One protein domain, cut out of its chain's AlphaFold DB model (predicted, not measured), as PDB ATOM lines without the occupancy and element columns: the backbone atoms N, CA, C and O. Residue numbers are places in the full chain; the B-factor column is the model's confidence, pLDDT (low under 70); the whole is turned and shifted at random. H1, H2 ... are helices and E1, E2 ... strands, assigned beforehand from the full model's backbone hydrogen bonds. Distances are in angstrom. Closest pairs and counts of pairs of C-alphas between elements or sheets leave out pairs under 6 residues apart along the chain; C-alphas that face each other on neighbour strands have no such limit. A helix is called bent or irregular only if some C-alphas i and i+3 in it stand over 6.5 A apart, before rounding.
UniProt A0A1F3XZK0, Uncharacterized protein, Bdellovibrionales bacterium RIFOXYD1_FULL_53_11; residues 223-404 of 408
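What this domain is: This is residues 223 to 404 of the 408 residues of an uncharacterized protein of Bdellovibrionales bacterium RIFOXYD1_FULL_53_11 (UniProt A0A1F3XZK0). A small, twisted five-stranded sheet has helices H2 and H6 over one face; H3 folds back from the end of H2 as a helical hairpin, and beyond H6 lies a second group of helices, H7, H8 and H9, in which H8 touches both of the others. Long H2 runs from over the sheet out to that group, H6 packs between the sheet and H8 near the middle, and H4 and H5 lie at the opposite end of the domain. The printed part has 182 residues with nine named helices and five named strands, in the order E1 E2 H1 H2 H3 E3 H4 H5 E4 E5 H6 H7 H8 H9; the mixed sheet runs E1, E2, E3, E5, E4. The class is mixed, helices and strands; the whole is compact, with a radius of gyration of the C-alphas of 15.5 A, and spans 41 by 35 by 34 A.

How they stand to each other: E1, residues 223 to 225, and E2, 231 to 233, are an antiparallel hairpin; N 224 and O 232 are 2.8 A apart. E2 is parallel to E3, 282 to 287, with N 283 and O 231 at 2.7 A. E3 is parallel to E5, 327 to 332, with N 286 and O 330 at 2.8 A. E5 and E4, 318 to 320, are an antiparallel hairpin, with N 319 and O 329 at 2.9 A. H1, 234 to 240, stands at the sheet's level, height 3.3 A. H1, H2, 243 to 264, and H3, 266 to 279, lie between E2 and E3 in a strand-helix-strand unit, two parallel neighbour strands with helices between. H2 and H3 touch as a helical hairpin, closest at C-alphas 261 and 269, 4.9 A. H4, 288 to 297, is on the sheet, and H5, 302 to 313, only grazes it. H6, 343 to 357, lies over E5 and E4, height 8.6 A. The sheet makes three layers, helices on both faces: H2 and H6 on one, H4 on the other. H6 touches H2, closest at C-alphas 343 and 249, 4.2 A. The hub H8, 376 to 384, touches H2, H6, H7, 362 to 365, and H9, 395 to 402; C-alphas 379 and 397, its closest with H9, are 4.3 A apart. Every O i to N i+4 pair is within hydrogen-bond range in H3, H5, H8 and H9, against 17 of 18 in H2, 4 of 6 in H4, 9 of 11 in H6 and 1 of 3 in H1, which has 1 of 4 O i to N i+3 pairs; H7 is too short for an i+4 pair.

Where its parts are: E1 begins at C-alpha 223 (46.046, -15.929, 45.508). H2 is 31.7 A long, H6 20.0 A, H3 19.8 A and E3 16.1 A. H9 ends at C-alpha 402 (34.485, -35.860, 19.571). H4 and H6 are only just irregular: C-alphas 289 and 292 are 6.7 A apart, and 345 and 348 6.54 A.

The domain as a whole: The C-alphas farthest apart, of Ser 263 and Arg 293, are 41.7 A apart. The printed part has no cut, and no link is long. Its mean pLDDT is 79.4; residues 313 to 316, 333 to 339, 361 to 374 and 388 to 390 are under 70.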
ATOM      1  N   MET A 223      46.736 -15.344  46.661       88.56
ATOM      2  CA  MET A 223      46.046 -15.929  45.508       88.56
ATOM      3  C   MET A 223      45.709 -14.850  44.486       88.56
ATOM      4  O   MET A 223      45.248 -13.767  44.854       88.56
ATOM      5  N   LEU A 224      45.897 -15.152  43.208       85.81
ATOM      6  CA  LEU A 224      45.410 -14.355  42.090       85.81
ATOM      7  C   LEU A 224      44.277 -15.111  41.404       85.81
ATOM      8  O   LEU A 224      44.479 -16.194  40.869       85.81
ATOM      9  N   PHE A 225      43.083 -14.541  41.435       85.38
ATOM     10  CA  PHE A 225      41.926 -15.077  40.731       85.38
ATOM     11  C   PHE A 225      41.968 -14.547  39.304       85.38
ATOM     12  O   PHE A 225      42.209 -13.355  39.125       85.38
ATOM     13  N   LEU A 226      41.813 -15.422  38.314       84.69
ATOM     14  CA  LEU A 226      41.879 -15.065  36.901       84.69
ATOM     15  C   LEU A 226      40.505 -15.054  36.268       84.69
ATOM     16  O   LEU A 226      39.602 -15.802  36.650       84.69
ATOM     17  N   GLU A 227      40.394 -14.266  35.204       79.94
ATOM     18  CA  GLU A 227      39.166 -14.187  34.439       79.94
ATOM     19  C   GLU A 227      38.776 -15.518  33.781       79.94
ATOM     20  O   GLU A 227      37.604 -15.822  33.578       79.94
ATOM     21  N   SER A 228      39.763 -16.347  33.473       80.12
ATOM     22  CA  SER A 228      39.599 -17.700  32.947       80.12
ATOM     23  C   SER A 228      38.970 -18.697  33.927       80.12
ATOM     24  O   SER A 228      38.677 -19.817  33.520       80.12
ATOM     25  N   GLY A 229      38.761 -18.316  35.191       84.75
ATOM     26  CA  GLY A 229      38.244 -19.191  36.246       84.75
ATOM     27  C   GLY A 229      39.335 -19.899  37.052       84.75
ATOM     28  O   GLY A 229      39.026 -20.530  38.056       84.75
ATOM     29  N   TYR A 230      40.611 -19.757  36.691       89.19
ATOM     30  CA  TYR A 230      41.717 -20.288  37.491       89.19
ATOM     31  C   TYR A 230      42.010 -19.436  38.723       89.19
ATOM     32  O   TYR A 230      41.740 -18.233  38.774       89.19
ATOM     33  N   ARG A 231      42.657 -20.064  39.698       92.25
ATOM     34  CA  ARG A 231      43.379 -19.385  40.771       92.25
ATOM     35  C   ARG A 231      44.868 -19.628  40.569       92.25
ATOM     36  O   ARG A 231      45.249 -20.718  40.181       92.25
ATOM     37  N   VAL A 232      45.713 -18.651  40.848       91.50
ATOM     38  CA  VAL A 232      47.173 -18.792  40.801       91.50
ATOM     39  C   VAL A 232      47.718 -18.515  42.191       91.50
ATOM     40  O   VAL A 232      47.458 -17.453  42.758       91.50
ATOM     41  N   ASP A 233      48.470 -19.461  42.741       92.75
ATOM     42  CA  ASP A 233      49.182 -19.285  44.001       92.75
ATOM     43  C   ASP A 233      50.374 -18.348  43.758       92.75
ATOM     44  O   ASP A 233      51.405 -18.734  43.209       92.75
ATOM     45  N   LEU A 234      50.231 -17.084  44.150       89.50
ATOM     46  CA  LEU A 234      51.262 -16.065  43.997       89.50
ATOM     47  C   LEU A 234      52.511 -16.390  44.803       89.50
ATOM     48  O   LEU A 234      53.584 -16.018  44.353       89.50
ATOM     49  N   LYS A 235      52.407 -17.066  45.953       89.50
ATOM     50  CA  LYS A 235      53.580 -17.397  46.773       89.50
ATOM     51  C   LYS A 235      54.501 -18.355  46.024       89.50
ATOM     52  O   LYS A 235      55.716 -18.181  46.049       89.50
ATOM     53  N   THR A 236      53.921 -19.347  45.358       89.94
ATOM     54  CA  THR A 236      54.682 -20.340  44.592       89.94
ATOM     55  C   THR A 236      55.048 -19.810  43.198       89.94
ATOM     56  O   THR A 236      56.189 -19.930  42.757       89.94
ATOM     57  N   CYS A 237      54.129 -19.109  42.529       89.12
ATOM     58  CA  CYS A 237      54.310 -18.665  41.148       89.12
ATOM     59  C   CYS A 237      55.071 -17.346  40.977       89.12
ATOM     60  O   CYS A 237      55.695 -17.168  39.930       89.12
ATOM     61  N   SER A 238      55.102 -16.429  41.954       86.31
ATOM     62  CA  SER A 238      55.897 -15.194  41.815       86.31
ATOM     63  C   SER A 238      57.395 -15.468  41.759       86.31
ATOM     64  O   SER A 238      58.124 -14.763  41.062       86.31
ATOM     65  N   ASN A 239      57.848 -16.521  42.444       82.44
ATOM     66  CA  ASN A 239      59.262 -16.890  42.528       82.44
ATOM     67  C   ASN A 239      59.815 -17.424  41.201       82.44
ATOM     68  O   ASN A 239      61.025 -17.513  41.033       82.44
ATOM     69  N   THR A 240      58.941 -17.725  40.236       79.56
ATOM     70  CA  THR A 240      59.344 -18.127  38.883       79.56
ATOM     71  C   THR A 240      59.877 -16.959  38.050       79.56
ATOM     72  O   THR A 240      60.508 -17.187  37.023       79.56
ATOM     73  N   GLY A 241      59.579 -15.707  38.431       82.06
ATOM     74  CA  GLY A 241      59.835 -14.528  37.596       82.06
ATOM     75  C   GLY A 241      58.980 -14.467  36.319       82.06
ATOM     76  O   GLY A 241      59.240 -13.641  35.450       82.06
ATOM     77  N   ARG A 242      57.974 -15.346  36.185       85.06
ATOM     78  CA  ARG A 242      57.190 -15.571  34.953       85.06
ATOM     79  C   ARG A 242      55.686 -15.593  35.201       85.06
ATOM     80  O   ARG A 242      54.925 -16.196  34.445       85.06
ATOM     81  N   LEU A 243      55.247 -14.918  36.262       88.62
ATOM     82  CA  LEU A 243      53.832 -14.830  36.617       88.62
ATOM     83  C   LEU A 243      52.980 -14.324  35.441       88.62
ATOM     84  O   LEU A 243      51.885 -14.831  35.229       88.62
ATOM     85  N   ASP A 244      53.481 -13.384  34.636       89.06
ATOM     86  CA  ASP A 244      52.752 -12.862  33.477       89.06
ATOM     87  C   ASP A 244      52.525 -13.928  32.388       89.06
ATOM     88  O   ASP A 244      51.452 -13.975  31.789       89.06
ATOM     89  N   VAL A 245      53.507 -14.806  32.153       89.50
ATOM     90  CA  VAL A 245      53.399 -15.915  31.196       89.50
ATOM     91  C   VAL A 245      52.395 -16.947  31.688       89.50
ATOM     92  O   VAL A 245      51.567 -17.391  30.897       89.50
ATOM     93  N   ILE A 246      52.421 -17.283  32.980       90.00
ATOM     94  CA  ILE A 246      51.477 -18.228  33.595       90.00
ATOM     95  C   ILE A 246      50.047 -17.692  33.502       90.00
ATOM     96  O   ILE A 246      49.150 -18.415  33.074       90.00
ATOM     97  N   VAL A 247      49.839 -16.416  33.836       90.94
ATOM     98  CA  VAL A 247      48.524 -15.764  33.748       90.94
ATOM     99  C   VAL A 247      48.008 -15.772  32.311       90.94
ATOM    100  O   VAL A 247      46.913 -16.271  32.059       90.94
ATOM    101  N   LYS A 248      48.822 -15.318  31.350       90.62
ATOM    102  CA  LYS A 248      48.448 -15.322  29.928       90.62
ATOM    103  C   LYS A 248      48.191 -16.733  29.404       90.62
ATOM    104  O   LYS A 248      47.298 -16.917  28.586       90.62
ATOM    105  N   ALA A 249      48.963 -17.727  29.844       90.19
ATOM    106  CA  ALA A 249      48.779 -19.118  29.442       90.19
ATOM    107  C   ALA A 249      47.474 -19.693  30.001       90.19
ATOM    108  O   ALA A 249      46.735 -20.345  29.271       90.19
ATOM    109  N   ALA A 250      47.152 -19.406  31.264       90.38
ATOM    110  CA  ALA A 250      45.892 -19.804  31.877       90.38
ATOM    111  C   ALA A 250      44.695 -19.148  31.168       90.38
ATOM    112  O   ALA A 250      43.732 -19.828  30.821       90.38
ATOM    113  N   GLU A 251      44.761 -17.850  30.866       88.94
ATOM    114  CA  GLU A 251      43.739 -17.137  30.084       88.94
ATOM    115  C   GLU A 251      43.588 -17.678  28.657       88.94
ATOM    116  O   GLU A 251      42.471 -17.926  28.188       88.94
ATOM    117  N   ALA A 252      44.713 -17.899  27.973       87.31
ATOM    118  CA  ALA A 252      44.737 -18.463  26.632       87.31
ATOM    119  C   ALA A 252      44.187 -19.890  26.614       87.31
ATOM    120  O   ALA A 252      43.459 -20.225  25.681       87.31
ATOM    121  N   SER A 253      44.480 -20.693  27.646       86.50
ATOM    122  CA  SER A 253      43.971 -22.057  27.771       86.50
ATOM    123  C   SER A 253      42.447 -22.039  27.705       86.50
ATOM    124  O   SER A 253      41.892 -22.598  26.773       86.50
ATOM    125  N   THR A 254      41.757 -21.276  28.555       83.44
ATOM    126  CA  THR A 254      40.287 -21.250  28.573       83.44
ATOM    127  C   THR A 254      39.698 -20.703  27.277       83.44
ATOM    128  O   THR A 254      38.777 -21.301  26.726       83.44
ATOM    129  N   ASN A 255      40.219 -19.589  26.754       80.31
ATOM    130  CA  ASN A 255      39.626 -18.944  25.578       80.31
ATOM    131  C   ASN A 255      39.822 -19.764  24.296       80.31
ATOM    132  O   ASN A 255      38.873 -19.937  23.528       80.31
ATOM    133  N   ALA A 256      41.034 -20.274  24.056       76.31
ATOM    134  CA  ALA A 256      41.327 -21.084  22.876       76.31
ATOM    135  C   ALA A 256      40.595 -22.428  22.936       76.31
ATOM    136  O   ALA A 256      40.021 -22.866  21.941       76.31
ATOM    137  N   VAL A 257      40.551 -23.039  24.121       74.06
ATOM    138  CA  VAL A 257      39.919 -24.339  24.344       74.06
ATOM    139  C   VAL A 257      38.423 -24.256  24.209       74.06
ATOM    140  O   VAL A 257      37.867 -25.007  23.423       74.06
ATOM    141  N   VAL A 258      37.753 -23.366  24.944       77.69
ATOM    142  CA  VAL A 258      36.288 -23.315  24.907       77.69
ATOM    143  C   VAL A 258      35.835 -23.008  23.486       77.69
ATOM    144  O   VAL A 258      34.925 -23.660  22.990       77.69
ATOM    145  N   LYS A 259      36.526 -22.104  22.780       82.00
ATOM    146  CA  LYS A 259      36.241 -21.811  21.372       82.00
ATOM    147  C   LYS A 259      36.467 -23.022  20.464       82.00
ATOM    148  O   LYS A 259      35.635 -23.297  19.601       82.00
ATOM    149  N   CYS A 260      37.573 -23.736  20.651       86.69
ATOM    150  CA  CYS A 260      37.879 -24.940  19.892       86.69
ATOM    151  C   CYS A 260      36.867 -26.057  20.179       86.69
ATOM    152  O   CYS A 260      36.177 -26.482  19.257       86.69
ATOM    153  N   LEU A 261      36.712 -26.474  21.441       84.62
ATOM    154  CA  LEU A 261      35.746 -27.479  21.884       84.62
ATOM    155  C   LEU A 261      34.338 -27.139  21.399       84.62
ATOM    156  O   LEU A 261      33.664 -28.001  20.855       84.62
ATOM    157  N   HIS A 262      33.909 -25.879  21.488       85.44
ATOM    158  CA  HIS A 262      32.588 -25.462  21.018       85.44
ATOM    159  C   HIS A 262      32.379 -25.713  19.516       85.44
ATOM    160  O   HIS A 262      31.262 -25.990  19.090       85.44
ATOM    161  N   SER A 263      33.438 -25.647  18.704       84.69
ATOM    162  CA  SER A 263      33.344 -25.903  17.261       84.69
ATOM    163  C   SER A 263      33.160 -27.381  16.894       84.69
ATOM    164  O   SER A 263      32.742 -27.662  15.773       84.69
ATOM    165  N   PHE A 264      33.438 -28.325  17.807       85.88
ATOM    166  CA  PHE A 264      33.389 -29.760  17.486       85.88
ATOM    167  C   PHE A 264      32.654 -30.649  18.506       85.88
ATOM    168  O   PHE A 264      32.145 -31.697  18.121       85.88
ATOM    169  N   ASN A 265      32.594 -30.268  19.783       87.88
ATOM    170  CA  ASN A 265      31.830 -30.916  20.849       87.88
ATOM    171  C   ASN A 265      31.353 -29.861  21.868       87.88
ATOM    172  O   ASN A 265      31.991 -29.603  22.892       87.88
ATOM    173  N   VAL A 266      30.198 -29.251  21.577       85.75
ATOM    174  CA  VAL A 266      29.597 -28.194  22.408       85.75
ATOM    175  C   VAL A 266      29.308 -28.656  23.840       85.75
ATOM    176  O   VAL A 266      29.489 -27.884  24.775       85.75
ATOM    177  N   GLN A 267      28.922 -29.919  24.035       84.88
ATOM    178  CA  GLN A 267      28.593 -30.451  25.360       84.88
ATOM    179  C   GLN A 267      29.839 -30.561  26.241       84.88
ATOM    180  O   GLN A 267      29.813 -30.123  27.389       84.88
ATOM    181  N   LEU A 268      30.951 -31.064  25.692       85.62
ATOM    182  CA  LEU A 268      32.238 -31.085  26.392       85.62
ATOM    183  C   LEU A 268      32.728 -29.666  26.702       85.62
ATOM    184  O   LEU A 268      33.203 -29.410  27.806       85.62
ATOM    185  N   ALA A 269      32.577 -28.734  25.756       84.44
ATOM    186  CA  ALA A 269      32.953 -27.335  25.956       84.44
ATOM    187  C   ALA A 269      32.195 -26.694  27.130       84.44
ATOM    188  O   ALA A 269      32.807 -26.041  27.976       84.44
ATOM    189  N   LEU A 270      30.874 -26.896  27.187       82.19
ATOM    190  CA  LEU A 270      30.015 -26.375  28.250       82.19
ATOM    191  C   LEU A 270      30.312 -27.040  29.597       82.19
ATOM    192  O   LEU A 270      30.465 -26.334  30.590       82.19
ATOM    193  N   ALA A 271      30.459 -28.368  29.627       84.44
ATOM    194  CA  ALA A 271      30.781 -29.105  30.846       84.44
ATOM    195  C   ALA A 271      32.143 -28.693  31.421       84.44
ATOM    196  O   ALA A 271      32.260 -28.443  32.620       84.44
ATOM    197  N   LEU A 272      33.161 -28.545  30.567       85.69
ATOM    198  CA  LEU A 272      34.470 -28.052  30.981       85.69
ATOM    199  C   LEU A 272      34.402 -26.617  31.495       85.69
ATOM    200  O   LEU A 272      34.942 -26.331  32.560       85.69
ATOM    201  N   ALA A 273      33.728 -25.717  30.775       84.31
ATOM    202  CA  ALA A 273      33.572 -24.337  31.221       84.31
ATOM    203  C   ALA A 273      32.868 -24.272  32.585       84.31
ATOM    204  O   ALA A 273      33.328 -23.564  33.479       84.31
ATOM    205  N   GLN A 274      31.804 -25.057  32.777       82.19
ATOM    206  CA  GLN A 274      31.105 -25.160  34.053       82.19
ATOM    207  C   GLN A 274      32.036 -25.663  35.161       82.19
ATOM    208  O   GLN A 274      32.094 -25.042  36.219       82.19
ATOM    209  N   LYS A 275      32.805 -26.730  34.921       84.69
ATOM    210  CA  LYS A 275      33.719 -27.298  35.921       84.69
ATOM    211  C   LYS A 275      34.874 -26.374  36.280       84.69
ATOM    212  O   LYS A 275      35.182 -26.242  37.461       84.69
ATOM    213  N   ILE A 276      35.463 -25.680  35.307       84.25
ATOM    214  CA  ILE A 276      36.490 -24.663  35.572       84.25
ATOM    215  C   ILE A 276      35.913 -23.555  36.459       84.25
ATOM    216  O   ILE A 276      36.558 -23.145  37.419       84.25
ATOM    217  N   MET A 277      34.689 -23.097  36.186       81.19
ATOM    218  CA  MET A 277      34.047 -22.045  36.979       81.19
ATOM    219  C   MET A 277      33.619 -22.518  38.376       81.19
ATOM    220  O   MET A 277      33.735 -21.751  39.332       81.19
ATOM    221  N   GLU A 278      33.149 -23.761  38.495       81.19
ATOM    222  CA  GLU A 278      32.730 -24.395  39.750       81.19
ATOM    223  C   GLU A 278      33.941 -24.659  40.656       81.19
ATOM    224  O   GLU A 278      33.986 -24.188  41.791       81.19
ATOM    225  N   LYS A 279      34.943 -25.387  40.150       84.56
ATOM    226  CA  LYS A 279      36.089 -25.875  40.935       84.56
ATOM    227  C   LYS A 279      37.220 -24.865  41.060       84.56
ATOM    228  O   LYS A 279      38.023 -24.965  41.987       84.56
ATOM    229  N   ARG A 280      37.304 -23.921  40.120       85.44
ATOM    230  CA  ARG A 280      38.372 -22.924  40.004       85.44
ATOM    231  C   ARG A 280      39.762 -23.510  40.259       85.44
ATOM    232  O   ARG A 280      40.329 -23.273  41.335       85.44
ATOM    233  N   PRO A 281      40.310 -24.282  39.307       90.50
ATOM    234  CA  PRO A 281      41.570 -24.979  39.506       90.50
ATOM    235  C   PRO A 281      42.674 -24.017  39.950       90.50
ATOM    236  O   PRO A 281      42.823 -22.911  39.420       90.50
ATOM    237  N   LEU A 282      43.412 -24.427  40.972       92.12
ATOM    238  CA  LEU A 282      44.539 -23.726  41.544       92.12
ATOM    239  C   LEU A 282      45.818 -24.120  40.812       92.12
ATOM    240  O   LEU A 282      46.270 -25.251  40.898       92.12
ATOM    241  N   ILE A 283      46.438 -23.158  40.153       93.00
ATOM    242  CA  ILE A 283      47.766 -23.267  39.574       93.00
ATOM    243  C   ILE A 283      48.797 -22.998  40.674       93.00
ATOM    244  O   ILE A 283      48.912 -21.868  41.161       93.00
ATOM    245  N   LYS A 284      49.550 -24.031  41.052       93.00
ATOM    246  CA  LYS A 284      50.733 -23.930  41.919       93.00
ATOM    247  C   LYS A 284      51.993 -24.087  41.086       93.00
ATOM    248  O   LYS A 284      52.028 -24.925  40.194       93.00
ATOM    249  N   CYS A 285      53.033 -23.323  41.392       91.00
ATOM    250  CA  CYS A 285      54.303 -23.412  40.678       91.00
ATOM    251  C   CYS A 285      55.389 -23.993  41.579       91.00
ATOM    252  O   CYS A 285      55.868 -23.319  42.486       91.00
ATOM    253  N   LEU A 286      55.796 -25.232  41.330       88.81
ATOM    254  CA  LEU A 286      56.835 -25.885  42.116       88.81
ATOM    255  C   LEU A 286      58.201 -25.680  41.456       88.81
ATOM    256  O   LEU A 286      58.365 -25.881  40.248       88.81
ATOM    257  N   ASN A 287      59.181 -25.281  42.264       84.75
ATOM    258  CA  ASN A 287      60.589 -25.426  41.910       84.75
ATOM    259  C   ASN A 287      61.078 -26.819  42.329       84.75
ATOM    260  O   ASN A 287      60.429 -27.499  43.124       84.75
ATOM    261  N   GLU A 288      62.241 -27.219  41.823       80.94
ATOM    262  CA  GLU A 288      62.815 -28.546  42.069       80.94
ATOM    263  C   GLU A 288      62.964 -28.887  43.563       80.94
ATOM    264  O   GLU A 288      62.744 -30.023  43.974       80.94
ATOM    265  N   GLN A 289      63.261 -27.885  44.393       82.50
ATOM    266  CA  GLN A 289      63.485 -28.046  45.832       82.50
ATOM    267  C   GLN A 289      62.180 -28.191  46.631       82.50
ATOM    268  O   GLN A 289      62.180 -28.773  47.716       82.50
ATOM    269  N   ASP A 290      61.074 -27.660  46.112       84.81
ATOM    270  CA  ASP A 290      59.765 -27.699  46.760       84.81
ATOM    271  C   ASP A 290      58.937 -28.923  46.334       84.81
ATOM    272  O   ASP A 290      57.986 -29.258  47.038       84.81
ATOM    273  N   ILE A 291      59.307 -29.628  45.250       84.81
ATOM    274  CA  ILE A 291      58.614 -30.850  44.795       84.81
ATOM    275  C   ILE A 291      58.565 -31.886  45.916       84.81
ATOM    276  O   ILE A 291      57.484 -32.325  46.286       84.81
ATOM    277  N   ASP A 292      59.714 -32.256  46.486       83.88
ATOM    278  CA  ASP A 292      59.768 -33.313  47.502       83.88
ATOM    279  C   ASP A 292      58.957 -32.951  48.750       83.88
ATOM    280  O   ASP A 292      58.279 -33.805  49.322       83.88
ATOM    281  N   ARG A 293      58.978 -31.673  49.151       86.62
ATOM    282  CA  ARG A 293      58.192 -31.186  50.288       86.62
ATOM    283  C   ARG A 293      56.698 -31.245  49.989       86.62
ATOM    284  O   ARG A 293      55.935 -31.714  50.827       86.62
ATOM    285  N   GLU A 294      56.277 -30.773  48.820       85.56
ATOM    286  CA  GLU A 294      54.862 -30.757  48.454       85.56
ATOM    287  C   GLU A 294      54.330 -32.187  48.264       85.56
ATOM    288  O   GLU A 294      53.245 -32.499  48.746       85.56
ATOM    289  N   LEU A 295      55.117 -33.088  47.662       83.06
ATOM    290  CA  LEU A 295      54.767 -34.505  47.519       83.06
ATOM    291  C   LEU A 295      54.570 -35.202  48.872       83.06
ATOM    292  O   LEU A 295      53.665 -36.022  49.004       83.06
ATOM    293  N   GLN A 296      55.381 -34.862  49.878       83.19
ATOM    294  CA  GLN A 296      55.216 -35.379  51.240       83.19
ATOM    295  C   GLN A 296      53.940 -34.861  51.910       83.19
ATOM    296  O   GLN A 296      53.265 -35.621  52.598       83.19
ATOM    297  N   VAL A 297      53.592 -33.585  51.704       84.38
ATOM    298  CA  VAL A 297      52.376 -32.974  52.276       84.38
ATOM    299  C   VAL A 297      51.103 -33.563  51.668       84.38
ATOM    300  O   VAL A 297      50.078 -33.627  52.338       84.38
ATOM    301  N   LEU A 298      51.158 -33.990  50.408       80.50
ATOM    302  CA  LEU A 298      50.007 -34.514  49.671       80.50
ATOM    303  C   LEU A 298      49.715 -35.996  49.943       80.50
ATOM    304  O   LEU A 298      48.817 -36.549  49.313       80.50
ATOM    305  N   GLU A 299      50.461 -36.619  50.864       83.62
ATOM    306  CA  GLU A 299      50.306 -38.019  51.287       83.62
ATOM    307  C   GLU A 299      50.275 -39.023  50.120       83.62
ATOM    308  O   GLU A 299      49.671 -40.090  50.213       83.62
ATOM    309  N   PHE A 300      50.956 -38.703  49.016       79.31
ATOM    310  CA  PHE A 300      51.064 -39.612  47.882       79.31
ATOM    311  C   PHE A 300      51.709 -40.928  48.292       79.31
ATOM    312  O   PHE A 300      52.705 -40.945  49.028       79.31
ATOM    313  N   SER A 301      51.199 -42.024  47.738       82.94
ATOM    314  CA  SER A 301      51.873 -43.314  47.825       82.94
ATOM    315  C   SER A 301      53.286 -43.217  47.235       82.94
ATOM    316  O   SER A 301      53.568 -42.397  46.360       82.94
ATOM    317  N   GLY A 302      54.208 -44.068  47.697       84.38
ATOM    318  CA  GLY A 302      55.581 -44.066  47.174       84.38
ATOM    319  C   GLY A 302      55.652 -44.299  45.658       84.38
ATOM    320  O   GLY A 302      56.562 -43.798  45.003       84.38
ATOM    321  N   GLU A 303      54.675 -45.013  45.095       80.62
ATOM    322  CA  GLU A 303      54.544 -45.234  43.654       80.62
ATOM    323  C   GLU A 303      54.136 -43.951  42.915       80.62
ATOM    324  O   GLU A 303      54.841 -43.549  41.991       80.62
ATOM    325  N   GLU A 304      53.106 -43.238  43.386       76.38
ATOM    326  CA  GLU A 304      52.691 -41.940  42.825       76.38
ATOM    327  C   GLU A 304      53.810 -40.898  42.915       76.38
ATOM    328  O   GLU A 304      54.062 -40.162  41.963       76.38
ATOM    329  N   GLN A 305      54.541 -40.853  44.035       82.38
ATOM    330  CA  GLN A 305      55.686 -39.950  44.170       82.38
ATOM    331  C   GLN A 305      56.773 -40.260  43.137       82.38
ATOM    332  O   GLN A 305      57.352 -39.338  42.563       82.38
ATOM    333  N   ASN A 306      57.057 -41.540  42.887       82.06
ATOM    334  CA  ASN A 306      58.048 -41.948  41.894       82.06
ATOM    335  C   ASN A 306      57.581 -41.646  40.467       82.06
ATOM    336  O   ASN A 306      58.384 -41.160  39.671       82.06
ATOM    337  N   GLU A 307      56.305 -41.875  40.153       75.94
ATOM    338  CA  GLU A 307      55.726 -41.529  38.853       75.94
ATOM    339  C   GLU A 307      55.790 -40.018  38.610       75.94
ATOM    340  O   GLU A 307      56.247 -39.578  37.553       75.94
ATOM    341  N   ILE A 308      55.412 -39.207  39.604       76.38
ATOM    342  CA  ILE A 308      55.514 -37.751  39.510       76.38
ATOM    343  C   ILE A 308      56.977 -37.359  39.292       76.38
ATOM    344  O   ILE A 308      57.276 -36.685  38.313       76.38
ATOM    345  N   LYS A 309      57.925 -37.847  40.100       81.56
ATOM    346  CA  LYS A 309      59.356 -37.535  39.914       81.56
ATOM    347  C   LYS A 309      59.886 -37.945  38.534       81.56
ATOM    348  O   LYS A 309      60.646 -37.187  37.933       81.56
ATOM    349  N   GLN A 310      59.468 -39.092  37.996       77.56
ATOM    350  CA  GLN A 310      59.839 -39.528  36.644       77.56
ATOM    351  C   GLN A 310      59.227 -38.634  35.558       77.56
ATOM    352  O   GLN A 310      59.927 -38.222  34.629       77.56
ATOM    353  N   ASN A 311      57.947 -38.277  35.686       71.00
ATOM    354  CA  ASN A 311      57.273 -37.353  34.776       71.00
ATOM    355  C   ASN A 311      57.946 -35.973  34.782       71.00
ATOM    356  O   ASN A 311      58.144 -35.379  33.717       71.00
ATOM    357  N   LEU A 312      58.382 -35.509  35.952       72.50
ATOM    358  CA  LEU A 312      59.120 -34.259  36.108       72.50
ATOM    359  C   LEU A 312      60.495 -34.334  35.442       72.50
ATOM    360  O   LEU A 312      60.792 -33.499  34.587       72.50
ATOM    361  N   ALA A 313      61.269 -35.394  35.690       69.50
ATOM    362  CA  ALA A 313      62.545 -35.625  35.006       69.50
ATOM    363  C   ALA A 313      62.401 -35.699  33.468       69.50
ATOM    364  O   ALA A 313      63.314 -35.327  32.727       69.50
ATOM    365  N   SER A 314      61.236 -36.122  32.963       66.31
ATOM    366  CA  SER A 314      60.932 -36.197  31.525       66.31
ATOM    367  C   SER A 314      60.555 -34.859  30.860       66.31
ATOM    368  O   SER A 314      60.186 -34.850  29.688       66.31
ATOM    369  N   HIS A 315      60.702 -33.723  31.557       60.38
ATOM    370  CA  HIS A 315      60.365 -32.368  31.083       60.38
ATOM    371  C   HIS A 315      58.863 -32.101  30.890       60.38
ATOM    372  O   HIS A 315      58.484 -31.215  30.114       60.38
ATOM    373  N   ARG A 316      57.977 -32.818  31.591       62.09
ATOM    374  CA  ARG A 316      56.568 -32.404  31.632       62.09
ATOM    375  C   ARG A 316      56.448 -31.146  32.491       62.09
ATOM    376  O   ARG A 316      56.844 -31.130  33.649       62.09
ATOM    377  N   ALA A 317      55.934 -30.075  31.887       70.06
ATOM    378  CA  ALA A 317      55.842 -28.755  32.513       70.06
ATOM    379  C   ALA A 317      54.715 -28.648  33.554       70.06
ATOM    380  O   ALA A 317      54.651 -27.657  34.281       70.06
ATOM    381  N   ALA A 318      53.823 -29.637  33.619       80.81
ATOM    382  CA  ALA A 318      52.776 -29.699  34.620       80.81
ATOM    383  C   ALA A 318      52.366 -31.139  34.934       80.81
ATOM    384  O   ALA A 318      52.646 -32.044  34.146       80.81
ATOM    385  N   PHE A 319      51.693 -31.317  36.067       82.50
ATOM    386  CA  PHE A 319      50.954 -32.530  36.387       82.50
ATOM    387  C   PHE A 319      49.707 -32.216  37.223       82.50
ATOM    388  O   PHE A 319      49.639 -31.223  37.957       82.50
ATOM    389  N   TYR A 320      48.738 -33.111  37.108       82.25
ATOM    390  CA  TYR A 320      47.532 -33.198  37.904       82.25
ATOM    391  C   TYR A 320      47.645 -34.319  38.941       82.25
ATOM    392  O   TYR A 320      48.317 -35.326  38.723       82.25
ATOM    393  N   SER A 321      46.949 -34.156  40.065       77.31
ATOM    394  CA  SER A 321      46.828 -35.179  41.095       77.31
ATOM    395  C   SER A 321      45.369 -35.527  41.365       77.31
ATOM    396  O   SER A 321      44.563 -34.648  41.666       77.31
ATOM    397  N   LYS A 322      45.063 -36.829  41.397       76.25
ATOM    398  CA  LYS A 322      43.759 -37.337  41.847       76.25
ATOM    399  C   LYS A 322      43.492 -37.060  43.331       76.25
ATOM    400  O   LYS A 322      42.333 -36.924  43.710       76.25
ATOM    401  N   SER A 323      44.531 -36.951  44.165       73.50
ATOM    402  CA  SER A 323      44.377 -36.609  45.589       73.50
ATOM    403  C   SER A 323      44.027 -35.132  45.800       73.50
ATOM    404  O   SER A 323      43.402 -34.775  46.799       73.50
ATOM    405  N   THR A 324      44.372 -34.270  44.840       79.12
ATOM    406  CA  THR A 324      44.051 -32.840  44.853       79.12
ATOM    407  C   THR A 324      43.427 -32.412  43.528       79.12
ATOM    408  O   THR A 324      44.036 -31.649  42.772       79.12
ATOM    409  N   PRO A 325      42.162 -32.804  43.272       77.94
ATOM    410  CA  PRO A 325      41.533 -32.669  41.963       77.94
ATOM    411  C   PRO A 325      41.371 -31.217  41.490       77.94
ATOM    412  O   PRO A 325      41.033 -30.937  40.352       77.94
ATOM    413  N   GLN A 326      41.622 -30.245  42.363       84.00
ATOM    414  CA  GLN A 326      41.516 -28.826  42.056       84.00
ATOM    415  C   GLN A 326      42.876 -28.151  41.899       84.00
ATOM    416  O   GLN A 326      42.911 -26.926  41.919       84.00
ATOM    417  N   VAL A 327      43.988 -28.885  41.810       88.31
ATOM    418  CA  VAL A 327      45.327 -28.289  41.730       88.31
ATOM    419  C   VAL A 327      46.047 -28.738  40.462       88.31
ATOM    420  O   VAL A 327      46.219 -29.924  40.208       88.31
ATOM    421  N   VAL A 328      46.491 -27.756  39.680       89.88
ATOM    422  CA  VAL A 328      47.394 -27.932  38.542       89.88
ATOM    423  C   VAL A 328      48.781 -27.514  39.008       89.88
ATOM    424  O   VAL A 328      49.028 -26.336  39.286       89.88
ATOM    425  N   TYR A 329      49.695 -28.472  39.113       90.25
ATOM    426  CA  TYR A 329      51.071 -28.195  39.496       90.25
ATOM    427  C   TYR A 329      51.874 -27.909  38.240       90.25
ATOM    428  O   TYR A 329      52.109 -28.806  37.441       90.25
ATOM    429  N   LEU A 330      52.307 -26.667  38.059       90.06
ATOM    430  CA  LEU A 330      53.318 -26.321  37.073       90.06
ATOM    431  C   LEU A 330      54.682 -26.575  37.689       90.06
ATOM    432  O   LEU A 330      55.026 -25.970  38.704       90.06
ATOM    433  N   VAL A 331      55.469 -27.444  37.074       85.25
ATOM    434  CA  VAL A 331      56.809 -27.732  37.566       85.25
ATOM    435  C   VAL A 331      57.831 -27.157  36.620       85.25
ATOM    436  O   VAL A 331      57.902 -27.489  35.436       85.25
ATOM    437  N   GLY A 332      58.650 -26.276  37.175       70.44
ATOM    438  CA  GLY A 332      59.858 -25.844  36.515       70.44
ATOM    439  C   GLY A 332      60.964 -26.852  36.778       70.44
ATOM    440  O   GLY A 332      61.685 -26.706  37.758       70.44
ATOM    441  N   HIS A 333      61.184 -27.797  35.863       54.38
ATOM    442  CA  HIS A 333      62.576 -27.971  35.465       54.38
ATOM    443  C   HIS A 333      62.955 -26.773  34.586       54.38
ATOM    444  O   HIS A 333      62.105 -26.001  34.137       54.38
ATOM    445  N   ASN A 334      64.244 -26.625  34.342       45.62
ATOM    446  CA  ASN A 334      64.930 -25.571  33.599       45.62
ATOM    447  C   ASN A 334      64.216 -24.835  32.418       45.62
ATOM    448  O   ASN A 334      64.622 -23.711  32.126       45.62
ATOM    449  N   PRO A 335      63.177 -25.329  31.700       47.22
ATOM    450  CA  PRO A 335      62.500 -24.504  30.690       47.22
ATOM    451  C   PRO A 335      61.539 -23.398  31.195       47.22
ATOM    452  O   PRO A 335      61.324 -22.453  30.440       47.22
ATOM    453  N   MET A 336      61.016 -23.404  32.435       47.25
ATOM    454  CA  MET A 336      60.291 -22.213  32.957       47.25
ATOM    455  C   MET A 336      61.247 -21.050  33.297       47.25
ATOM    456  O   MET A 336      60.872 -19.881  33.195       47.25
ATOM    457  N   THR A 337      62.501 -21.370  33.634       45.00
ATOM    458  CA  THR A 337      63.592 -20.414  33.889       45.00
ATOM    459  C   THR A 337      64.377 -20.040  32.631       45.00
ATOM    460  O   THR A 337      64.956 -18.956  32.592       45.00
ATOM    461  N   ASN A 338      64.352 -20.856  31.570       53.97
ATOM    462  CA  ASN A 338      64.818 -20.414  30.256       53.97
ATOM    463  C   ASN A 338      63.833 -19.386  29.681       53.97
ATOM    464  O   ASN A 338      62.610 -19.551  29.692       53.97
ATOM    465  N   SER A 339      64.379 -18.306  29.140       58.12
ATOM    466  CA  SER A 339      63.691 -17.119  28.616       58.12
ATOM    467  C   SER A 339      62.718 -17.366  27.443       58.12
ATOM    468  O   SER A 339      62.227 -16.407  26.856       58.12
ATOM    469  N   GLY A 340      62.411 -18.624  27.101       72.88
ATOM    470  CA  GLY A 340      61.751 -19.007  25.852       72.88
ATOM    471  C   GLY A 340      60.281 -19.425  25.931       72.88
ATOM    472  O   GLY A 340      59.589 -19.198  24.948       72.88
ATOM    473  N   ILE A 341      59.775 -19.999  27.041       82.69
ATOM    474  CA  ILE A 341      58.388 -20.524  27.033       82.69
ATOM    475  C   ILE A 341      57.380 -19.390  26.820       82.69
ATOM    476  O   ILE A 341      57.202 -18.500  27.654       82.69
ATOM    477  N   THR A 342      56.668 -19.451  25.711       87.81
ATOM    478  CA  THR A 342      55.589 -18.529  25.384       87.81
ATOM    479  C   THR A 342      54.278 -18.972  26.044       87.81
ATOM    480  O   THR A 342      54.065 -20.165  26.279       87.81
ATOM    481  N   PRO A 343      53.331 -18.050  26.300       88.31
ATOM    482  CA  PRO A 343      51.993 -18.420  26.765       88.31
ATOM    483  C   PRO A 343      51.304 -19.472  25.881       88.31
ATOM    484  O   PRO A 343      50.611 -20.344  26.395       88.31
ATOM    485  N   SER A 344      51.538 -19.435  24.564       85.25
ATOM    486  CA  SER A 344      51.016 -20.410  23.597       85.25
ATOM    487  C   SER A 344      51.592 -21.818  23.750       85.25
ATOM    488  O   SER A 344      50.925 -22.779  23.382       85.25
ATOM    489  N   GLU A 345      52.807 -21.960  24.282       85.94
ATOM    490  CA  GLU A 345      53.420 -23.268  24.537       85.94
ATOM    491  C   GLU A 345      52.970 -23.863  25.872       85.94
ATOM    492  O   GLU A 345      52.874 -25.085  25.988       85.94
ATOM    493  N   LEU A 346      52.660 -23.015  26.859       88.12
ATOM    494  CA  LEU A 346      52.218 -23.433  28.192       88.12
ATOM    495  C   LEU A 346      50.700 -23.680  28.276       88.12
ATOM    496  O   LEU A 346      50.262 -24.564  29.011       88.12
ATOM    497  N   ALA A 347      49.891 -22.941  27.509       89.62
ATOM    498  CA  ALA A 347      48.431 -23.062  27.507       89.62
ATOM    499  C   ALA A 347      47.896 -24.485  27.218       89.62
ATOM    500  O   ALA A 347      46.965 -24.890  27.917       89.62
ATOM    501  N   PRO A 348      48.453 -25.270  26.268       87.75
ATOM    502  CA  PRO A 348      48.018 -26.646  26.026       87.75
ATOM    503  C   PRO A 348      48.241 -27.549  27.240       87.75
ATOM    504  O   PRO A 348      47.391 -28.373  27.551       87.75
ATOM    505  N   THR A 349      49.355 -27.362  27.952       87.50
ATOM    506  CA  THR A 349      49.675 -28.141  29.151       87.50
ATOM    507  C   THR A 349      48.712 -27.807  30.288       87.50
ATOM    508  O   THR A 349      48.140 -28.712  30.884       87.50
ATOM    509  N   ILE A 350      48.463 -26.516  30.550       89.31
ATOM    510  CA  ILE A 350      47.461 -26.102  31.547       89.31
ATOM    511  C   ILE A 350      46.098 -26.695  31.189       89.31
ATOM    512  O   ILE A 350      45.414 -27.222  32.059       89.31
ATOM    513  N   PHE A 351      45.716 -26.652  29.912       87.56
ATOM    514  CA  PHE A 351      44.464 -27.233  29.448       87.56
ATOM    515  C   PHE A 351      44.375 -28.740  29.698       87.56
ATOM    516  O   PHE A 351      43.364 -29.193  30.233       87.56
ATOM    517  N   HIS A 352      45.415 -29.488  29.330       87.94
ATOM    518  CA  HIS A 352      45.482 -30.934  29.517       87.94
ATOM    519  C   HIS A 352      45.204 -31.303  30.978       87.94
ATOM    520  O   HIS A 352      44.241 -32.008  31.273       87.94
ATOM    521  N   GLU A 353      45.975 -30.724  31.900       87.38
ATOM    522  CA  GLU A 353      45.813 -30.982  33.333       87.38
ATOM    523  C   GLU A 353      44.466 -30.483  33.868       87.38
ATOM    524  O   GLU A 353      43.917 -31.043  34.812       87.38
ATOM    525  N   THR A 354      43.888 -29.452  33.248       86.06
ATOM    526  CA  THR A 354      42.581 -28.923  33.651       86.06
ATOM    527  C   THR A 354      41.432 -29.849  33.281       86.06
ATOM    528  O   THR A 354      40.447 -29.886  34.012       86.06
ATOM    529  N   ILE A 355      41.520 -30.605  32.182       84.75
ATOM    530  CA  ILE A 355      40.489 -31.607  31.874       84.75
ATOM    531  C   ILE A 355      40.496 -32.707  32.936       84.75
ATOM    532  O   ILE A 355      39.421 -33.079  33.409       84.75
ATOM    533  N   HIS A 356      41.683 -33.167  33.342       83.19
ATOM    534  CA  HIS A 356      41.816 -34.136  34.433       83.19
ATOM    535  C   HIS A 356      41.275 -33.557  35.750       83.19
ATOM    536  O   HIS A 356      40.448 -34.183  36.407       83.19
ATOM    537  N   ALA A 357      41.622 -32.306  36.071       80.12
ATOM    538  CA  ALA A 357      41.118 -31.589  37.249       80.12
ATOM    539  C   ALA A 357      39.611 -31.306  37.240       80.12
ATOM    540  O   ALA A 357      38.977 -31.144  38.282       80.12
ATOM    541  N   ALA A 358      39.009 -31.228  36.059       80.88
ATOM    542  CA  ALA A 358      37.578 -31.030  35.918       80.88
ATOM    543  C   ALA A 358      36.773 -32.323  36.152       80.88
ATOM    544  O   ALA A 358      35.541 -32.253  36.134       80.88
ATOM    545  N   GLU A 359      37.440 -33.468  36.367       81.69
ATOM    546  CA  GLU A 359      36.823 -34.788  36.569       81.69
ATOM    547  C   GLU A 359      35.824 -35.131  35.443       81.69
ATOM    548  O   GLU A 359      34.749 -35.700  35.660       81.69
ATOM    549  N   LEU A 360      36.134 -34.726  34.205       72.12
ATOM    550  CA  LEU A 360      35.230 -34.877  33.063       72.12
ATOM    551  C   LEU A 360      35.222 -36.320  32.539       72.12
ATOM    552  O   LEU A 360      35.769 -36.607  31.483       72.12
ATOM    553  N   ASN A 361      34.482 -37.196  33.219       67.25
ATOM    554  CA  ASN A 361      34.194 -38.593  32.856       67.25
ATOM    555  C   ASN A 361      35.435 -39.534  32.856       67.25
ATOM    556  O   ASN A 361      36.370 -39.330  32.079       67.25
ATOM    557  N   PRO A 362      35.392 -40.665  33.592       59.72
ATOM    558  CA  PRO A 362      36.434 -41.703  33.574       59.72
ATOM    559  C   PRO A 362      36.798 -42.236  32.180       59.72
ATOM    560  O   PRO A 362      37.887 -42.763  31.976       59.72
ATOM    561  N   GLN A 363      35.903 -42.114  31.194       63.47
ATOM    562  CA  GLN A 363      36.158 -42.545  29.816       63.47
ATOM    563  C   GLN A 363      37.214 -41.700  29.084       63.47
ATOM    564  O   GLN A 363      37.794 -42.190  28.111       63.47
ATOM    565  N   LEU A 364      37.476 -40.462  29.528       61.84
ATOM    566  CA  LEU A 364      38.639 -39.697  29.061       61.84
ATOM    567  C   LEU A 364      39.931 -40.197  29.717       61.84
ATOM    568  O   LEU A 364      40.931 -40.318  29.016       61.84
ATOM    569  N   GLU A 365      39.873 -40.573  30.998       59.81
ATOM    570  CA  GLU A 365      41.018 -41.025  31.806       59.81
ATOM    571  C   GLU A 365      41.461 -42.475  31.529       59.81
ATOM    572  O   GLU A 365      42.575 -42.858  31.875       59.81
ATOM    573  N   ALA A 366      40.608 -43.311  30.926       46.94
ATOM    574  CA  ALA A 366      40.802 -44.764  30.830       46.94
ATOM    575  C   ALA A 366      41.824 -45.234  29.767       46.94
ATOM    576  O   ALA A 366      41.567 -46.186  29.027       46.94
ATOM    577  N   ALA A 367      42.986 -44.596  29.660       47.00
ATOM    578  CA  ALA A 367      44.120 -45.147  28.921       47.00
ATOM    579  C   ALA A 367      45.331 -45.271  29.844       47.00
ATOM    580  O   ALA A 367      45.656 -44.322  30.549       47.00
ATOM    581  N   ASP A 368      45.979 -46.441  29.815       44.84
ATOM    582  CA  ASP A 368      47.223 -46.745  30.525       44.84
ATOM    583  C   ASP A 368      48.145 -45.522  30.596       44.84
ATOM    584  O   ASP A 368      48.621 -45.044  29.558       44.84
ATOM    585  N   HIS A 369      48.458 -45.077  31.819       49.31
ATOM    586  CA  HIS A 369      49.420 -44.005  32.113       49.31
ATOM    587  C   HIS A 369      50.781 -44.207  31.400       49.31
ATOM    588  O   HIS A 369      51.538 -43.256  31.200       49.31
ATOM    589  N   ASN A 370      51.055 -45.426  30.916       46.56
ATOM    590  CA  ASN A 370      52.243 -45.801  30.154       46.56
ATOM    591  C   ASN A 370      52.250 -45.426  28.658       46.56
ATOM    592  O   ASN A 370      53.317 -45.483  28.049       46.56
ATOM    593  N   THR A 371      51.134 -45.016  28.031       53.84
ATOM    594  CA  THR A 371      51.168 -44.517  26.636       53.84
ATOM    595  C   THR A 371      50.333 -43.248  26.460       53.84
ATOM    596  O   THR A 371      49.124 -43.286  26.243       53.84
ATOM    597  N   SER A 372      51.005 -42.093  26.484       58.28
ATOM    598  CA  SER A 372      50.413 -40.749  26.329       58.28
ATOM    599  C   SER A 372      49.591 -40.532  25.048       58.28
ATOM    600  O   SER A 372      48.937 -39.507  24.897       58.28
ATOM    601  N   THR A 373      49.610 -41.474  24.104       58.00
ATOM    602  CA  THR A 373      48.947 -41.361  22.802       58.00
ATOM    603  C   THR A 373      47.479 -41.794  22.806       58.00
ATOM    604  O   THR A 373      46.759 -41.439  21.873       58.00
ATOM    605  N   ASN A 374      47.014 -42.527  23.828       57.75
ATOM    606  CA  ASN A 374      45.649 -43.076  23.882       57.75
ATOM    607  C   ASN A 374      44.694 -42.347  24.840       57.75
ATOM    608  O   ASN A 374      43.499 -42.686  24.889       57.75
ATOM    609  N   ASP A 375      45.207 -41.360  25.569       75.12
ATOM    610  CA  ASP A 375      44.433 -40.484  26.439       75.12
ATOM    611  C   ASP A 375      43.455 -39.631  25.602       75.12
ATOM    612  O   ASP A 375      43.834 -38.971  24.626       75.12
ATOM    613  N   GLY A 376      42.166 -39.674  25.956       74.25
ATOM    614  CA  GLY A 376      41.136 -38.881  25.281       74.25
ATOM    615  C   GLY A 376      41.374 -37.375  25.431       74.25
ATOM    616  O   GLY A 376      41.080 -36.614  24.504       74.25
ATOM    617  N   VAL A 377      41.979 -36.963  26.549       80.75
ATOM    618  CA  VAL A 377      42.401 -35.584  26.827       80.75
ATOM    619  C   VAL A 377      43.483 -35.146  25.847       80.75
ATOM    620  O   VAL A 377      43.376 -34.073  25.250       80.75
ATOM    621  N   TYR A 378      44.467 -36.008  25.582       81.56
ATOM    622  CA  TYR A 378      45.510 -35.750  24.589       81.56
ATOM    623  C   TYR A 378      44.930 -35.553  23.180       81.56
ATOM    624  O   TYR A 378      45.373 -34.684  22.426       81.56
ATOM    625  N   GLY A 379      43.882 -36.308  22.831       82.31
ATOM    626  CA  GLY A 379      43.130 -36.114  21.591       82.31
ATOM    627  C   GLY A 379      42.505 -34.719  21.483       82.31
ATOM    628  O   GLY A 379      42.628 -34.073  20.439       82.31
ATOM    629  N   CYS A 380      41.881 -34.233  22.562       83.19
ATOM    630  CA  CYS A 380      41.322 -32.881  22.628       83.19
ATOM    631  C   CYS A 380      42.408 -31.800  22.561       83.19
ATOM    632  O   CYS A 380      42.284 -30.846  21.791       83.19
ATOM    633  N   GLU A 381      43.487 -31.960  23.331       85.94
ATOM    634  CA  GLU A 381      44.626 -31.039  23.359       85.94
ATOM    635  C   GLU A 381      45.218 -30.873  21.965       85.94
ATOM    636  O   GLU A 381      45.324 -29.754  21.472       85.94
ATOM    637  N   LYS A 382      45.551 -31.973  21.287       84.81
ATOM    638  CA  LYS A 382      46.170 -31.906  19.962       84.81
ATOM    639  C   LYS A 382      45.241 -31.382  18.882       84.81
ATOM    640  O   LYS A 382      45.719 -30.771  17.929       84.81
ATOM    641  N   HIS A 383      43.936 -31.604  19.022       86.62
ATOM    642  CA  HIS A 383      42.962 -31.030  18.107       86.62
ATOM    643  C   HIS A 383      42.870 -29.506  18.263       86.62
ATOM    644  O   HIS A 383      42.825 -28.793  17.263       86.62
ATOM    645  N   CYS A 384      42.891 -29.005  19.500       85.81
ATOM    646  CA  CYS A 384      42.785 -27.572  19.783       85.81
ATOM    647  C   CYS A 384      44.097 -26.803  19.689       85.81
ATOM    648  O   CYS A 384      44.092 -25.607  19.400       85.81
ATOM    649  N   PHE A 385      45.211 -27.492  19.892       85.00
ATOM    650  CA  PHE A 385      46.557 -26.952  19.829       85.00
ATOM    651  C   PHE A 385      47.406 -27.806  18.882       85.00
ATOM    652  O   PHE A 385      48.307 -28.528  19.333       85.00
ATOM    653  N   PRO A 386      47.134 -27.759  17.564       81.19
ATOM    654  CA  PRO A 386      47.950 -28.468  16.593       81.19
ATOM    655  C   PRO A 386      49.373 -27.904  16.652       81.19
ATOM    656  O   PRO A 386      49.639 -26.777  16.235       81.19
ATOM    657  N   ARG A 387      50.306 -28.677  17.214       76.88
ATOM    658  CA  ARG A 387      51.731 -28.344  17.137       76.88
ATOM    659  C   ARG A 387      52.202 -28.619  15.712       76.88
ATOM    660  O   ARG A 387      51.850 -29.644  15.135       76.88
ATOM    661  N   ASN A 388      53.103 -27.784  15.198       63.66
ATOM    662  CA  ASN A 388      53.786 -27.996  13.912       63.66
ATOM    663  C   ASN A 388      54.666 -29.266  13.871       63.66
ATOM    664  O   ASN A 388      55.388 -29.486  12.905       63.66
ATOM    665  N   SER A 389      54.649 -30.109  14.906       57.28
ATOM    666  CA  SER A 389      55.601 -31.202  15.101       57.28
ATOM    667  C   SER A 389      55.349 -32.442  14.233       57.28
ATOM    668  O   SER A 389      55.977 -33.463  14.481       57.28
ATOM    669  N   GLY A 390      54.435 -32.404  13.254       60.69
ATOM    670  CA  GLY A 390      54.203 -33.504  12.301       60.69
ATOM    671  C   GLY A 390      53.768 -34.843  12.922       60.69
ATOM    672  O   GLY A 390      53.689 -35.848  12.223       60.69
ATOM    673  N   ALA A 391      53.498 -34.880  14.229       70.44
ATOM    674  CA  ALA A 391      53.117 -36.093  14.932       70.44
ATOM    675  C   ALA A 391      51.669 -36.448  14.577       70.44
ATOM    676  O   ALA A 391      50.745 -35.691  14.883       70.44
ATOM    677  N   ASN A 392      51.479 -37.605  13.941       75.75
ATOM    678  CA  ASN A 392      50.154 -38.139  13.652       75.75
ATOM    679  C   ASN A 392      49.428 -38.438  14.967       75.75
ATOM    680  O   ASN A 392      49.832 -39.313  15.731       75.75
ATOM    681  N   ILE A 393      48.348 -37.705  15.224       72.75
ATOM    682  CA  ILE A 393      47.461 -37.953  16.359       72.75
ATOM    683  C   ILE A 393      46.658 -39.218  16.029       72.75
ATOM    684  O   ILE A 393      46.034 -39.258  14.962       72.75
ATOM    685  N   PRO A 394      46.631 -40.242  16.900       79.12
ATOM    686  CA  PRO A 394      45.797 -41.412  16.672       79.12
ATOM    687  C   PRO A 394      44.341 -40.994  16.454       79.12
ATOM    688  O   PRO A 394      43.761 -40.252  17.253       79.12
ATOM    689  N   SER A 395      43.730 -41.480  15.374       81.88
ATOM    690  CA  SER A 395      42.325 -41.199  15.056       81.88
ATOM    691  C   SER A 395      41.383 -41.612  16.194       81.88
ATOM    692  O   SER A 395      40.350 -40.973  16.397       81.88
ATOM    693  N   SER A 396      41.773 -42.616  16.986       82.50
ATOM    694  CA  SER A 396      41.081 -43.073  18.194       82.50
ATOM    695  C   SER A 396      40.991 -41.999  19.287       82.50
ATOM    696  O   SER A 396      39.921 -41.821  19.864       82.50
ATOM    697  N   ALA A 397      42.062 -41.243  19.548       79.31
ATOM    698  CA  ALA A 397      42.080 -40.203  20.581       79.31
ATOM    699  C   ALA A 397      41.166 -39.023  20.206       79.31
ATOM    700  O   ALA A 397      40.361 -38.561  21.015       79.31
ATOM    701  N   ILE A 398      41.207 -38.593  18.939       81.00
ATOM    702  CA  ILE A 398      40.292 -37.562  18.419       81.00
ATOM    703  C   ILE A 398      38.841 -38.060  18.469       81.00
ATOM    704  O   ILE A 398      37.937 -37.299  18.814       81.00
ATOM    705  N   HIS A 399      38.604 -39.332  18.142       85.06
ATOM    706  CA  HIS A 399      37.271 -39.926  18.186       85.06
ATOM    707  C   HIS A 399      36.688 -39.945  19.607       85.06
ATOM    708  O   HIS A 399      35.525 -39.580  19.776       85.06
ATOM    709  N   LYS A 400      37.486 -40.289  20.632       83.62
ATOM    710  CA  LYS A 400      37.073 -40.204  22.046       83.62
ATOM    711  C   LYS A 400      36.666 -38.780  22.430       83.62
ATOM    712  O   LYS A 400      35.601 -38.587  23.005       83.62
ATOM    713  N   CYS A 401      37.463 -37.784  22.041       82.81
ATOM    714  CA  CYS A 401      37.161 -36.381  22.317       82.81
ATOM    715  C   CYS A 401      35.860 -35.906  21.632       82.81
ATOM    716  O   CYS A 401      34.996 -35.281  22.252       82.81
ATOM    717  N   LYS A 402      35.678 -36.242  20.348       83.62
ATOM    718  CA  LYS A 402      34.485 -35.860  19.571       83.62
ATOM    719  C   LYS A 402      33.201 -36.493  20.091       83.62
ATOM    720  O   LYS A 402      32.159 -35.851  20.057       83.62
ATOM    721  N   ASN A 403      33.280 -37.732  20.565       83.56
ATOM    722  CA  ASN A 403      32.117 -38.487  21.022       83.56
ATOM    723  C   ASN A 403      31.939 -38.474  22.539       83.56
ATOM    724  O   ASN A 403      31.105 -39.222  23.050       83.56
ATOM    725  N   TRP A 404      32.697 -37.637  23.254       87.94
ATOM    726  CA  TRP A 404      32.509 -37.460  24.684       87.94
ATOM    727  C   TRP A 404      31.069 -37.055  24.980       87.94
ATOM    728  O   TRP A 404      30.514 -36.154  24.340       87.94
TER     729      TRP A 404